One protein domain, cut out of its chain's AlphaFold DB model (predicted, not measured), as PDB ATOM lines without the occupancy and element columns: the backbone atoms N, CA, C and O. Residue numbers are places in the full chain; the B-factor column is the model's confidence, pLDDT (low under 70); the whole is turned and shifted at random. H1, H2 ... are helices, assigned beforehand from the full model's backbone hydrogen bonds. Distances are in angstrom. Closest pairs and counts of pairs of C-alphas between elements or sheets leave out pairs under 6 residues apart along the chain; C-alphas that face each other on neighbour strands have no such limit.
ATOM      1  N   LEU A   4      -7.598  47.832  -7.846       98.34
ATOM      2  CA  LEU A   4      -8.694  47.343  -7.016       98.34
ATOM      3  C   LEU A   4     -10.010  47.559  -7.762       98.34
ATOM      4  O   LEU A   4     -10.383  48.700  -8.030       98.34
ATOM      5  N   LYS A   5     -10.712  46.484  -8.143       96.43
ATOM      6  CA  LYS A   5     -11.954  46.577  -8.941       96.43
ATOM      7  C   LYS A   5     -11.780  47.473 -10.181       96.43
ATOM      8  O   LYS A   5     -12.636  48.292 -10.509       96.43
ATOM      9  N   ARG A   6     -10.631  47.322 -10.856       95.88
ATOM     10  CA  ARG A   6     -10.198  48.101 -12.038       95.88
ATOM     11  C   ARG A   6      -9.988  49.604 -11.792       95.88
ATOM     12  O   ARG A   6      -9.808  50.348 -12.752       95.88
ATOM     13  N   ARG A   7      -9.963  50.054 -10.536       97.75
ATOM     14  CA  ARG A   7      -9.609  51.427 -10.155       97.75
ATOM     15  C   ARG A   7      -8.180  51.483  -9.610       97.75
ATOM     16  O   ARG A   7      -7.731  50.505  -9.004       97.75
ATOM     17  N   PRO A   8      -7.453  52.595  -9.817       97.09
ATOM     18  CA  PRO A   8      -6.174  52.810  -9.157       97.09
ATOM     19  C   PRO A   8      -6.325  52.670  -7.641       97.09
ATOM     20  O   PRO A   8      -7.250  53.218  -7.046       97.09
ATOM     21  N   PHE A   9      -5.419  51.911  -7.043       96.56
ATOM     22  CA  PHE A   9      -5.215  51.866  -5.603       96.56
ATOM     23  C   PHE A   9      -3.973  52.706  -5.281       96.56
ATOM     24  O   PHE A   9      -3.167  52.935  -6.180       96.56
ATOM     25  N   PHE A  10      -3.800  53.164  -4.044       95.30
ATOM     26  CA  PHE A  10      -2.602  53.882  -3.594       95.30
ATOM     27  C   PHE A  10      -2.160  53.291  -2.258       95.30
ATOM     28  O   PHE A  10      -3.003  53.011  -1.407       95.30
ATOM     29  N   LEU A  11      -0.857  53.050  -2.110       96.11
ATOM     30  CA  LEU A  11      -0.300  52.605  -0.835       96.11
ATOM     31  C   LEU A  11      -0.258  53.783   0.137       96.11
ATOM     32  O   LEU A  11      -0.142  54.934  -0.281       96.11
ATOM     33  N   LEU A  12      -0.365  53.478   1.421       95.22
ATOM     34  CA  LEU A  12      -0.194  54.441   2.490       95.22
ATOM     35  C   LEU A  12       1.287  54.755   2.673       95.22
ATOM     36  O   LEU A  12       2.129  53.854   2.713       95.22
ATOM     37  N   ASP A  13       1.573  56.040   2.847       94.57
ATOM     38  CA  ASP A  13       2.873  56.483   3.322       94.57
ATOM     39  C   ASP A  13       3.097  56.014   4.769       94.57
ATOM     40  O   ASP A  13       2.141  55.913   5.549       94.57
ATOM     41  N   PRO A  14       4.351  55.730   5.161       91.73
ATOM     42  CA  PRO A  14       4.659  55.404   6.544       91.73
ATOM     43  C   PRO A  14       4.327  56.587   7.477       91.73
ATOM     44  O   PRO A  14       4.470  57.748   7.075       91.73
ATOM     45  N   PRO A  15       3.928  56.325   8.738       91.42
ATOM     46  CA  PRO A  15       3.751  57.374   9.741       91.42
ATOM     47  C   PRO A  15       5.020  58.224   9.892       91.42
ATOM     48  O   PRO A  15       6.124  57.691   9.995       91.42
ATOM     49  N   LYS A  16       4.870  59.553   9.904       90.85
ATOM     50  CA  LYS A  16       6.007  60.496   9.932       90.85
ATOM     51  C   LYS A  16       6.735  60.536  11.277       90.85
ATOM     52  O   LYS A  16       7.873  60.981  11.339       90.85
ATOM     53  N   ASP A  17       6.064  60.106  12.335       92.73
ATOM     54  CA  ASP A  17       6.488  60.140  13.735       92.73
ATOM     55  C   ASP A  17       6.952  58.760  14.237       92.73
ATOM     56  O   ASP A  17       6.847  58.446  15.421       92.73
ATOM     57  N   LEU A  18       7.390  57.887  13.326       90.27
ATOM     58  CA  LEU A  18       7.800  56.532  13.669       90.27
ATOM     59  C   LEU A  18       9.175  56.531  14.347       90.27
ATOM     60  O   LEU A  18      10.169  56.933  13.738       90.27
ATOM     61  N   ASN A  19       9.244  56.020  15.576       92.25
ATOM     62  CA  ASN A  19      10.513  55.788  16.257       92.25
ATOM     63  C   ASN A  19      11.060  54.391  15.919       92.25
ATOM     64  O   ASN A  19      10.278  53.453  15.762       92.25
ATOM     65  N   PRO A  20      12.391  54.199  15.872       89.14
ATOM     66  CA  PRO A  20      12.990  52.886  15.609       89.14
ATOM     67  C   PRO A  20      12.593  51.782  16.603       89.14
ATOM     68  O   PRO A  20      12.658  50.603  16.266       89.14
ATOM     69  N   GLU A  21      12.195  52.157  17.821       92.73
ATOM     70  CA  GLU A  21      11.780  51.233  18.885       92.73
ATOM     71  C   GLU A  21      10.270  50.932  18.871       92.73
ATOM     72  O   GLU A  21       9.806  50.050  19.601       92.73
ATOM     73  N   ASP A  22       9.493  51.635  18.038       92.13
ATOM     74  CA  ASP A  22       8.047  51.455  17.968       92.13
ATOM     75  C   ASP A  22       7.701  50.055  17.443       92.13
ATOM     76  O   ASP A  22       8.135  49.624  16.370       92.13
ATOM     77  N   LYS A  23       6.838  49.343  18.174       93.96
ATOM     78  CA  LYS A  23       6.266  48.082  17.695       93.96
ATOM     79  C   LYS A  23       5.173  48.382  16.678       93.96
ATOM     80  O   LYS A  23       4.163  48.995  17.013       93.96
ATOM     81  N   VAL A  24       5.366  47.909  15.450       96.13
ATOM     82  CA  VAL A  24       4.439  48.121  14.334       96.13
ATOM     83  C   VAL A  24       4.181  46.843  13.550       96.13
ATOM     84  O   VAL A  24       4.972  45.900  13.571       96.13
ATOM     85  N   PHE A  25       3.077  46.832  12.810       97.29
ATOM     86  CA  PHE A  25       2.718  45.762  11.892       97.29
ATOM     87  C   PHE A  25       3.024  46.196  10.460       97.29
ATOM     88  O   PHE A  25       2.516  47.215   9.994       97.29
ATOM     89  N   GLN A  26       3.844  45.421   9.746       96.59
ATOM     90  CA  GLN A  26       4.215  45.719   8.364       96.59
ATOM     91  C   GLN A  26       3.667  44.670   7.395       96.59
ATOM     92  O   GLN A  26       3.815  43.462   7.594       96.59
ATOM     93  N   VAL A  27       3.073  45.123   6.292       96.78
ATOM     94  CA  VAL A  27       2.690  44.231   5.192       96.78
ATOM     95  C   VAL A  27       3.944  43.825   4.412       96.78
ATOM     96  O   VAL A  27       4.660  44.664   3.868       96.78
ATOM     97  N   ARG A  28       4.215  42.517   4.317       92.69
ATOM     98  CA  ARG A  28       5.484  41.976   3.787       92.69
ATOM     99  C   ARG A  28       5.855  42.491   2.391       92.69
ATOM    100  O   ARG A  28       7.037  42.757   2.163       92.69
ATOM    101  N   TYR A  29       4.885  42.591   1.480       87.83
ATOM    102  CA  TYR A  29       5.114  42.911   0.062       87.83
ATOM    103  C   TYR A  29       4.778  44.358  -0.330       87.83
ATOM    104  O   TYR A  29       5.356  44.838  -1.298       87.83
ATOM    105  N   THR A  30       3.909  45.078   0.396       95.70
ATOM    106  CA  THR A  30       3.684  46.525   0.161       95.70
ATOM    107  C   THR A  30       4.538  47.421   1.047       95.70
ATOM    108  O   THR A  30       4.679  48.599   0.748       95.70
ATOM    109  N   LYS A  31       5.125  46.866   2.116       95.39
ATOM    110  CA  LYS A  31       5.918  47.577   3.132       95.39
ATOM    111  C   LYS A  31       5.161  48.643   3.919       95.39
ATOM    112  O   LYS A  31       5.775  49.314   4.742       95.39
ATOM    113  N   GLU A  32       3.848  48.736   3.739       96.89
ATOM    114  CA  GLU A  32       2.986  49.616   4.523       96.89
ATOM    115  C   GLU A  32       3.033  49.251   6.000       96.89
ATOM    116  O   GLU A  32       3.060  48.066   6.353       96.89
ATOM    117  N   ILE A  33       3.037  50.281   6.839       96.90
ATOM    118  CA  ILE A  33       3.224  50.187   8.282       96.90
ATOM    119  C   ILE A  33       1.946  50.654   8.972       96.90
ATOM    120  O   ILE A  33       1.415  51.713   8.651       96.90
ATOM    121  N   PHE A  34       1.497  49.876   9.950       96.92
ATOM    122  CA  PHE A  34       0.318  50.151  10.760       96.92
ATOM    123  C   PHE A  34       0.688  50.073  12.241       96.92
ATOM    124  O   PHE A  34       1.400  49.157  12.664       96.92
ATOM    125  N   ARG A  35       0.196  51.030  13.036       94.75
ATOM    126  CA  ARG A  35       0.286  50.976  14.507       94.75
ATOM    127  C   ARG A  35      -0.859  50.147  15.091       94.75
ATOM    128  O   ARG A  35      -0.653  49.409  16.048       94.75
ATOM    129  N   ASP A  36      -2.041  50.243  14.486       95.43
ATOM    130  CA  ASP A  36      -3.217  49.483  14.886       95.43
ATOM    131  C   ASP A  36      -3.259  48.101  14.212       95.43
ATOM    132  O   ASP A  36      -3.061  47.949  13.001       95.43
ATOM    133  N   TYR A  37      -3.525  47.074  15.017       96.90
ATOM    134  CA  TYR A  37      -3.570  45.695  14.541       96.90
ATOM    135  C   TYR A  37      -4.813  45.409  13.689       96.90
ATOM    136  O   TYR A  37      -4.739  44.637  12.730       96.90
ATOM    137  N   GLN A  38      -5.954  46.028  14.001       98.26
ATOM    138  CA  GLN A  38      -7.195  45.815  13.262       98.26
ATOM    139  C   GLN A  38      -7.112  46.437  11.862       98.26
ATOM    140  O   GLN A  38      -7.515  45.801  10.888       98.26
ATOM    141  N   GLU A  39      -6.537  47.633  11.730       97.86
ATOM    142  CA  GLU A  39      -6.246  48.265  10.440       97.86
ATOM    143  C   GLU A  39      -5.303  47.411   9.588       97.86
ATOM    144  O   GLU A  39      -5.581  47.165   8.408       97.86
ATOM    145  N   TYR A  40      -4.233  46.894  10.200       97.91
ATOM    146  CA  TYR A  40      -3.323  45.951   9.554       97.91
ATOM    147  C   TYR A  40      -4.061  44.708   9.039       97.91
ATOM    148  O   TYR A  40      -3.913  44.336   7.871       97.91
ATOM    149  N   LEU A  41      -4.883  44.072   9.879       98.35
ATOM    150  CA  LEU A  41      -5.647  42.885   9.497       98.35
ATOM    151  C   LEU A  41      -6.629  43.177   8.365       98.35
ATOM    152  O   LEU A  41      -6.689  42.418   7.397       98.35
ATOM    153  N   ASN A  42      -7.357  44.290   8.448       98.47
ATOM    154  CA  ASN A  42      -8.273  44.723   7.397       98.47
ATOM    155  C   ASN A  42      -7.526  44.911   6.071       98.47
ATOM    156  O   ASN A  42      -8.006  44.477   5.021       98.47
ATOM    157  N   ARG A  43      -6.318  45.490   6.112       98.03
ATOM    158  CA  ARG A  43      -5.486  45.660   4.920       98.03
ATOM    159  C   ARG A  43      -5.026  44.329   4.331       98.03
ATOM    160  O   ARG A  43      -5.137  44.122   3.123       98.03
ATOM    161  N   VAL A  44      -4.526  43.423   5.167       98.29
ATOM    162  CA  VAL A  44      -4.088  42.091   4.731       98.29
ATOM    163  C   VAL A  44      -5.252  41.301   4.134       98.29
ATOM    164  O   VAL A  44      -5.077  40.642   3.108       98.29
ATOM    165  N   ASN A  45      -6.443  41.392   4.728       98.48
ATOM    166  CA  ASN A  45      -7.643  40.738   4.215       98.48
ATOM    167  C   ASN A  45      -8.037  41.291   2.842       98.48
ATOM    168  O   ASN A  45      -8.205  40.503   1.913       98.48
ATOM    169  N   LEU A  46      -8.053  42.618   2.667       98.41
ATOM    170  CA  LEU A  46      -8.295  43.251   1.366       98.41
ATOM    171  C   LEU A  46      -7.319  42.750   0.286       98.41
ATOM    172  O   LEU A  46      -7.709  42.509  -0.857       98.41
ATOM    173  N   TYR A  47      -6.040  42.568   0.621       98.45
ATOM    174  CA  TYR A  47      -5.058  42.051  -0.336       98.45
ATOM    175  C   TYR A  47      -5.239  40.574  -0.696       98.45
ATOM    176  O   TYR A  47      -4.811  40.156  -1.775       98.45
ATOM    177  N   ARG A  48      -5.886  39.794   0.174       98.19
ATOM    178  CA  ARG A  48      -6.228  38.383  -0.060       98.19
ATOM    179  C   ARG A  48      -7.536  38.200  -0.830       98.19
ATOM    180  O   ARG A  48      -7.745  37.134  -1.402       98.19
ATOM    181  N   GLU A  49      -8.403  39.209  -0.873       98.52
ATOM    182  CA  GLU A  49      -9.618  39.166  -1.689       98.52
ATOM    183  C   GLU A  49      -9.289  39.069  -3.185       98.52
ATOM    184  O   GLU A  49      -8.386  39.736  -3.690       98.52
ATOM    185  N   ARG A  50     -10.074  38.292  -3.940       98.53
ATOM    186  CA  ARG A  50      -9.916  38.146  -5.399       98.53
ATOM    187  C   ARG A  50     -10.608  39.254  -6.195       98.53
ATOM    188  O   ARG A  50     -11.407  39.018  -7.093       98.53
ATOM    189  N   VAL A  51     -10.298  40.497  -5.857       98.51
ATOM    190  CA  VAL A  51     -10.872  41.707  -6.477       98.51
ATOM    191  C   VAL A  51      -9.831  42.534  -7.236       98.51
ATOM    192  O   VAL A  51     -10.149  43.605  -7.769       98.51
ATOM    193  N   TRP A  52      -8.592  42.044  -7.306       98.70
ATOM    194  CA  TRP A  52      -7.480  42.735  -7.940       98.70
ATOM    195  C   TRP A  52      -7.357  42.385  -9.418       98.70
ATOM    196  O   TRP A  52      -7.770  41.323  -9.896       98.70
ATOM    197  N   THR A  53      -6.820  43.339 -10.171       98.75
ATOM    198  CA  THR A  53      -6.569  43.229 -11.607       98.75
ATOM    199  C   THR A  53      -5.136  43.654 -11.904       98.75
ATOM    200  O   THR A  53      -4.691  44.705 -11.447       98.75
ATOM    201  N   CYS A  54      -4.421  42.857 -12.695       98.31
ATOM    202  CA  CYS A  54      -3.106  43.212 -13.219       98.31
ATOM    203  C   CYS A  54      -3.235  44.436 -14.135       98.31
ATOM    204  O   CYS A  54      -3.931  44.370 -15.153       98.31
ATOM    205  N   LYS A  55      -2.551  45.543 -13.817       96.96
ATOM    206  CA  LYS A  55      -2.629  46.781 -14.611       96.96
ATOM    207  C   LYS A  55      -2.091  46.608 -16.033       96.96
ATOM    208  O   LYS A  55      -2.567  47.275 -16.944       96.96
ATOM    209  N   VAL A  56      -1.104  45.729 -16.214       94.94
ATOM    210  CA  VAL A  56      -0.412  45.540 -17.498       94.94
ATOM    211  C   VAL A  56      -1.183  44.591 -18.417       94.94
ATOM    212  O   VAL A  56      -1.460  44.931 -19.560       94.94
ATOM    213  N   SER A  57      -1.556  43.405 -17.927       94.27
ATOM    214  CA  SER A  57      -2.213  42.377 -18.753       94.27
ATOM    215  C   SER A  57      -3.743  42.437 -18.739       94.27
ATOM    216  O   SER A  57      -4.389  41.775 -19.546       94.27
ATOM    217  N   GLY A  58      -4.346  43.166 -17.796       96.01
ATOM    218  CA  GLY A  58      -5.799  43.238 -17.625       96.01
ATOM    219  C   GLY A  58      -6.446  41.997 -16.995       96.01
ATOM    220  O   GLY A  58      -7.664  42.009 -16.783       96.01
ATOM    221  N   LYS A  59      -5.665  40.953 -16.668       97.79
ATOM    222  CA  LYS A  59      -6.132  39.762 -15.936       97.79
ATOM    223  C   LYS A  59      -6.755  40.165 -14.599       97.79
ATOM    224  O   LYS A  59      -6.127  40.886 -13.825       97.79
ATOM    225  N   SER A  60      -7.969  39.694 -14.337       97.95
ATOM    226  CA  SER A  60      -8.777  40.019 -13.154       97.95
ATOM    227  C   SER A  60      -9.062  38.790 -12.291       97.95
ATOM    228  O   SER A  60      -8.714  37.678 -12.680       97.95
ATOM    229  N   ASN A  61      -9.744  39.000 -11.157       98.34
ATOM    230  CA  ASN A  61     -10.064  37.962 -10.168       98.34
ATOM    231  C   ASN A  61      -8.804  37.367  -9.512       98.34
ATOM    232  O   ASN A  61      -8.721  36.167  -9.258       98.34
ATOM    233  N   LEU A  62      -7.811  38.229  -9.284       98.68
ATOM    234  CA  LEU A  62      -6.537  37.900  -8.651       98.68
ATOM    235  C   LEU A  62      -6.509  38.452  -7.225       98.68
ATOM    236  O   LEU A  62      -7.217  39.415  -6.913       98.68
ATOM    237  N   THR A  63      -5.661  37.881  -6.377       98.53
ATOM    238  CA  THR A  63      -5.186  38.558  -5.164       98.53
ATOM    239  C   THR A  63      -4.199  39.668  -5.531       98.53
ATOM    240  O   THR A  63      -3.730  39.763  -6.671       98.53
ATOM    241  N   TYR A  64      -3.859  40.527  -4.571       98.16
ATOM    242  CA  TYR A  64      -2.892  41.598  -4.812       98.16
ATOM    243  C   TYR A  64      -1.512  41.053  -5.215       98.16
ATOM    244  O   TYR A  64      -0.899  41.544  -6.162       98.16
ATOM    245  N   GLU A  65      -1.041  40.007  -4.533       97.26
ATOM    246  CA  GLU A  65       0.259  39.382  -4.800       97.26
ATOM    247  C   GLU A  65       0.278  38.663  -6.157       97.26
ATOM    248  O   GLU A  65       1.200  38.868  -6.948       97.26
ATOM    249  N   GLU A  66      -0.778  37.911  -6.492       98.35
ATOM    250  CA  GLU A  66      -0.935  37.298  -7.820       98.35
ATOM    251  C   GLU A  66      -0.919  38.367  -8.931       98.35
ATOM    252  O   GLU A  66      -0.291  38.187  -9.980       98.35
ATOM    253  N   ALA A  67      -1.580  39.507  -8.705       98.47
ATOM    254  CA  ALA A  67      -1.591  40.614  -9.650       98.47
ATOM    255  C   ALA A  67      -0.213  41.285  -9.783       98.47
ATOM    256  O   ALA A  67       0.167  41.612 -10.906       98.47
ATOM    257  N   LEU A  68       0.554  41.442  -8.696       96.87
ATOM    258  CA  LEU A  68       1.935  41.943  -8.744       96.87
ATOM    259  C   LEU A  68       2.847  41.026  -9.564       96.87
ATOM    260  O   LEU A  68       3.550  41.498 -10.456       96.87
ATOM    261  N   VAL A  69       2.795  39.718  -9.310       97.48
ATOM    262  CA  VAL A  69       3.560  38.724 -10.078       97.48
ATOM    263  C   VAL A  69       3.152  38.767 -11.553       97.48
ATOM    264  O   VAL A  69       4.000  38.774 -12.447       97.48
ATOM    265  N   SER A  70       1.852  38.888 -11.835       98.26
ATOM    266  CA  SER A  70       1.369  39.044 -13.205       98.26
ATOM    267  C   SER A  70       1.834  40.348 -13.864       98.26
ATOM    268  O   SER A  70       2.019  40.350 -15.080       98.26
ATOM    269  N   GLU A  71       1.972  41.451 -13.124       97.35
ATOM    270  CA  GLU A  71       2.523  42.710 -13.646       97.35
ATOM    271  C   GLU A  71       4.000  42.558 -13.995       97.35
ATOM    272  O   GLU A  71       4.392  42.943 -15.095       97.35
ATOM    273  N   HIS A  72       4.783  41.942 -13.106       96.36
ATOM    274  CA  HIS A  72       6.199  41.665 -13.330       96.36
ATOM    275  C   HIS A  72       6.406  40.835 -14.600       96.36
ATOM    276  O   HIS A  72       7.073  41.279 -15.529       96.36
ATOM    277  N   HIS A  73       5.728  39.690 -14.710       97.09
ATOM    278  CA  HIS A  73       5.838  38.834 -15.891       97.09
ATOM    279  C   HIS A  73       5.358  39.498 -17.180       97.09
ATOM    280  O   HIS A  73       5.897  39.235 -18.254       97.09
ATOM    281  N   ALA A  74       4.326  40.341 -17.113       95.35
ATOM    282  CA  ALA A  74       3.871  41.074 -18.285       95.35
ATOM    283  C   ALA A  74       4.898  42.132 -18.723       95.35
ATOM    284  O   ALA A  74       5.124  42.293 -19.922       95.35
ATOM    285  N   ALA A  75       5.552  42.807 -17.773       92.41
ATOM    286  CA  ALA A  75       6.623  43.757 -18.055       92.41
ATOM    287  C   ALA A  75       7.867  43.065 -18.642       92.41
ATOM    288  O   ALA A  75       8.396  43.532 -19.648       92.41
ATOM    289  N   GLU A  76       8.283  41.923 -18.087       94.68
ATOM    290  CA  GLU A  76       9.390  41.117 -18.622       94.68
ATOM    291  C   GLU A  76       9.134  40.695 -20.072       94.68
ATOM    292  O   GLU A  76       9.994  40.861 -20.934       94.68
ATOM    293  N   LYS A  77       7.926  40.203 -20.373       91.47
ATOM    294  CA  LYS A  77       7.548  39.820 -21.742       91.47
ATOM    295  C   LYS A  77       7.541  41.006 -22.700       91.47
ATOM    296  O   LYS A  77       7.935  40.852 -23.850       91.47
ATOM    297  N   ALA A  78       7.109  42.181 -22.241       87.76
ATOM    298  CA  ALA A  78       7.132  43.389 -23.061       87.76
ATOM    299  C   ALA A  78       8.568  43.818 -23.410       87.76
ATOM    300  O   ALA A  78       8.813  44.260 -24.528       87.76
ATOM    301  N   GLN A  79       9.522  43.639 -22.491       88.46
ATOM    302  CA  GLN A  79      10.940  43.943 -22.727       88.46
ATOM    303  C   GLN A  79      11.617  42.974 -23.707       88.46
ATOM    304  O   GLN A  79      12.618  43.333 -24.320       88.46
ATOM    305  N   GLN A  80      11.075  41.767 -23.876       91.73
ATOM    306  CA  GLN A  80      11.594  40.757 -24.806       91.73
ATOM    307  C   GLN A  80      11.171  40.993 -26.266       91.73
ATOM    308  O   GLN A  80      11.608  40.259 -27.150       91.73
ATOM    309  N   LEU A  81      10.323  41.992 -26.544       88.85
ATOM    310  CA  LEU A  81       9.925  42.320 -27.913       88.85
ATOM    311  C   LEU A  81      11.120  42.881 -28.713       88.85
ATOM    312  O   LEU A  81      11.746  43.845 -28.262       88.85
ATOM    313  N   PRO A  82      11.415  42.338 -29.912       93.44
ATOM    314  CA  PRO A  82      12.451  42.875 -30.788       93.44
ATOM    315  C   PRO A  82      12.205  44.349 -31.113       93.44
ATOM    316  O   PRO A  82      11.078  44.745 -31.430       93.44
ATOM    317  N   ARG A  83      13.259  45.169 -31.059       90.07
ATOM    318  CA  ARG A  83      13.157  46.629 -31.228       90.07
ATOM    319  C   ARG A  83      12.654  47.009 -32.617       90.07
ATOM    320  O   ARG A  83      11.919  47.983 -32.763       90.07
ATOM    321  N   GLU A  84      12.995  46.200 -33.610       93.61
ATOM    322  CA  GLU A  84      12.603  46.331 -35.012       93.61
ATOM    323  C   GLU A  84      11.091  46.158 -35.193       93.61
ATOM    324  O   GLU A  84      10.511  46.725 -36.115       93.61
ATOM    325  N   LEU A  85      10.439  45.402 -34.300       91.84
ATOM    326  CA  LEU A  85       8.998  45.162 -34.339       91.84
ATOM    327  C   LEU A  85       8.197  46.216 -33.575       91.84
ATOM    328  O   LEU A  85       7.012  46.377 -33.858       91.84
ATOM    329  N   ILE A  86       8.809  46.965 -32.652       91.66
ATOM    330  CA  ILE A  86       8.090  47.953 -31.834       91.66
ATOM    331  C   ILE A  86       7.434  49.015 -32.723       91.66
ATOM    332  O   ILE A  86       6.227  49.230 -32.616       91.66
ATOM    333  N   ALA A  87       8.184  49.652 -33.629       93.55
ATOM    334  CA  ALA A  87       7.633  50.728 -34.458       93.55
ATOM    335  C   ALA A  87       6.531  50.234 -35.424       93.55
ATOM    336  O   ALA A  87       5.442  50.813 -35.409       93.55
ATOM    337  N   PRO A  88       6.720  49.140 -36.198       94.57
ATOM    338  CA  PRO A  88       5.660  48.588 -37.043       94.57
ATOM    339  C   PRO A  88       4.407  48.189 -36.260       94.57
ATOM    340  O   PRO A  88       3.291  48.494 -36.683       94.57
ATOM    341  N   VAL A  89       4.569  47.546 -35.099       91.33
ATOM    342  CA  VAL A  89       3.439  47.147 -34.248       91.33
ATOM    343  C   VAL A  89       2.689  48.368 -33.729       91.33
ATOM    344  O   VAL A  89       1.461  48.393 -33.794       91.33
ATOM    345  N   LEU A  90       3.393  49.408 -33.282       91.46
ATOM    346  CA  LEU A  90       2.764  50.654 -32.845       91.46
ATOM    347  C   LEU A  90       1.992  51.337 -33.980       91.46
ATOM    348  O   LEU A  90       0.853  51.748 -33.762       91.46
ATOM    349  N   HIS A  91       2.550  51.393 -35.194       93.94
ATOM    350  CA  HIS A  91       1.843  51.924 -36.362       93.94
ATOM    351  C   HIS A  91       0.577  51.123 -36.687       93.94
ATOM    352  O   HIS A  91      -0.475  51.718 -36.931       93.94
ATOM    353  N   MET A  92       0.638  49.787 -36.639       94.12
ATOM    354  CA  MET A  92      -0.537  48.931 -36.842       94.12
ATOM    355  C   MET A  92      -1.612  49.192 -35.785       94.12
ATOM    356  O   MET A  92      -2.785  49.354 -36.120       94.12
ATOM    357  N   ILE A  93      -1.218  49.285 -34.515       91.13
ATOM    358  CA  ILE A  93      -2.125  49.583 -33.407       91.13
ATOM    359  C   ILE A  93      -2.783  50.953 -33.614       91.13
ATOM    360  O   ILE A  93      -4.011  51.047 -33.599       91.13
ATOM    361  N   GLN A  94      -1.994  52.000 -33.864       92.36
ATOM    362  CA  GLN A  94      -2.490  53.356 -34.106       92.36
ATOM    363  C   GLN A  94      -3.481  53.397 -35.274       92.36
ATOM    364  O   GLN A  94      -4.543  54.010 -35.166       92.36
ATOM    365  N   TYR A  95      -3.169  52.706 -36.371       92.75
ATOM    366  CA  TYR A  95      -4.046  52.610 -37.533       92.75
ATOM    367  C   TYR A  95      -5.376  51.918 -37.204       92.75
ATOM    368  O   TYR A  95      -6.443  52.422 -37.562       92.75
ATOM    369  N   ILE A  96      -5.334  50.795 -36.477       89.73
ATOM    370  CA  ILE A  96      -6.533  50.067 -36.036       89.73
ATOM    371  C   ILE A  96      -7.399  50.947 -35.124       89.73
ATOM    372  O   ILE A  96      -8.623  50.960 -35.267       89.73
ATOM    373  N   PHE A  97      -6.785  51.692 -34.201       85.52
ATOM    374  CA  PHE A  97      -7.506  52.605 -33.311       85.52
ATOM    375  C   PHE A  97      -8.148  53.769 -34.073       85.52
ATOM    376  O   PHE A  97      -9.333  54.017 -33.868       85.52
ATOM    377  N   SER A  98      -7.418  54.408 -34.991       86.72
ATOM    378  CA  SER A  98      -7.935  55.499 -35.831       86.72
ATOM    379  C   SER A  98      -9.125  55.053 -36.691       86.72
ATOM    380  O   SER A  98     -10.152  55.725 -36.759       86.72
ATOM    381  N   LYS A  99      -9.068  53.850 -37.278       81.37
ATOM    382  CA  LYS A  99     -10.218  53.293 -38.009       81.37
ATOM    383  C   LYS A  99     -11.419  53.007 -37.111       81.37
ATOM    384  O   LYS A  99     -12.548  53.249 -37.518       81.37
ATOM    385  N   LYS A 100     -11.203  52.491 -35.896       75.02
ATOM    386  CA  LYS A 100     -12.301  52.218 -34.953       75.02
ATOM    387  C   LYS A 100     -12.985  53.485 -34.453       75.02
ATOM    388  O   LYS A 100     -14.176  53.418 -34.170       75.02
ATOM    389  N   THR A 101     -12.259  54.594 -34.315       72.97
ATOM    390  CA  THR A 101     -12.871  55.886 -33.979       72.97
ATOM    391  C   THR A 101     -13.722  56.404 -35.134       72.97
ATOM    392  O   THR A 101     -14.856  56.773 -34.891       72.97
ATOM    393  N   PHE A 102     -13.252  56.293 -36.381       66.38
ATOM    394  CA  PHE A 102     -14.017  56.722 -37.562       66.38
ATOM    395  C   PHE A 102     -15.260  55.873 -37.874       66.38
ATOM    396  O   PHE A 102     -16.167  56.359 -38.528       66.38
ATOM    397  N   LEU A 103     -15.312  54.607 -37.447       63.62
ATOM    398  CA  LEU A 103     -16.476  53.732 -37.667       63.62
ATOM    399  C   LEU A 103     -17.546  53.842 -36.566       63.62
ATOM    400  O   LEU A 103     -18.509  53.076 -36.581       63.62
ATOM    401  N   LYS A 104     -17.345  54.709 -35.567       60.21
ATOM    402  CA  LYS A 104     -18.327  54.965 -34.503       60.21
ATOM    403  C   LYS A 104     -19.152  56.235 -34.720       60.21
ATOM    404  O   LYS A 104     -20.130  56.398 -33.992       60.21
TER     405      LYS A 104
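This is residues 4 to 104 of the 105 residues of the protein "Os04g0439400 protein" of Oryza sativa subsp. japonica (UniProt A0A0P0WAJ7). After a long stretch with no named element, residues 4 to 36, helices H1 and H2 make a corner near their ends, and residues 87 to 104, mostly H3, stick out as an arm. The 101 printed residues include three named helices and no named strand; the class is all helix, with 48 residues in helices, under half. The whole is extended, radius of gyration of the C-alphas 19.7 A, spanning 58 by 31 by 23 A.

H1, residues 37 to 48, begins at C-alpha 37 (-3.570, 45.695, 14.541). H2, residues 64 to 79, is 22.8 A long. H3, residues 83 to 102, is 29.7 A long and ends at C-alpha 102 (-14.017, 56.722, -37.562).

H1 and H2 only just touch, with 3 pairs of C-alphas within 8 A; the closest, Tyr 47 and Tyr 64, are 5.0 A apart. H3 is apart from both. Every O i to N i+4 pair is within hydrogen-bond range in H1 and H2, 14 of 16 in H3.

The printed part has no cut. The H1 to H2 link is long. Residues 102 to 104 have pLDDT under 70.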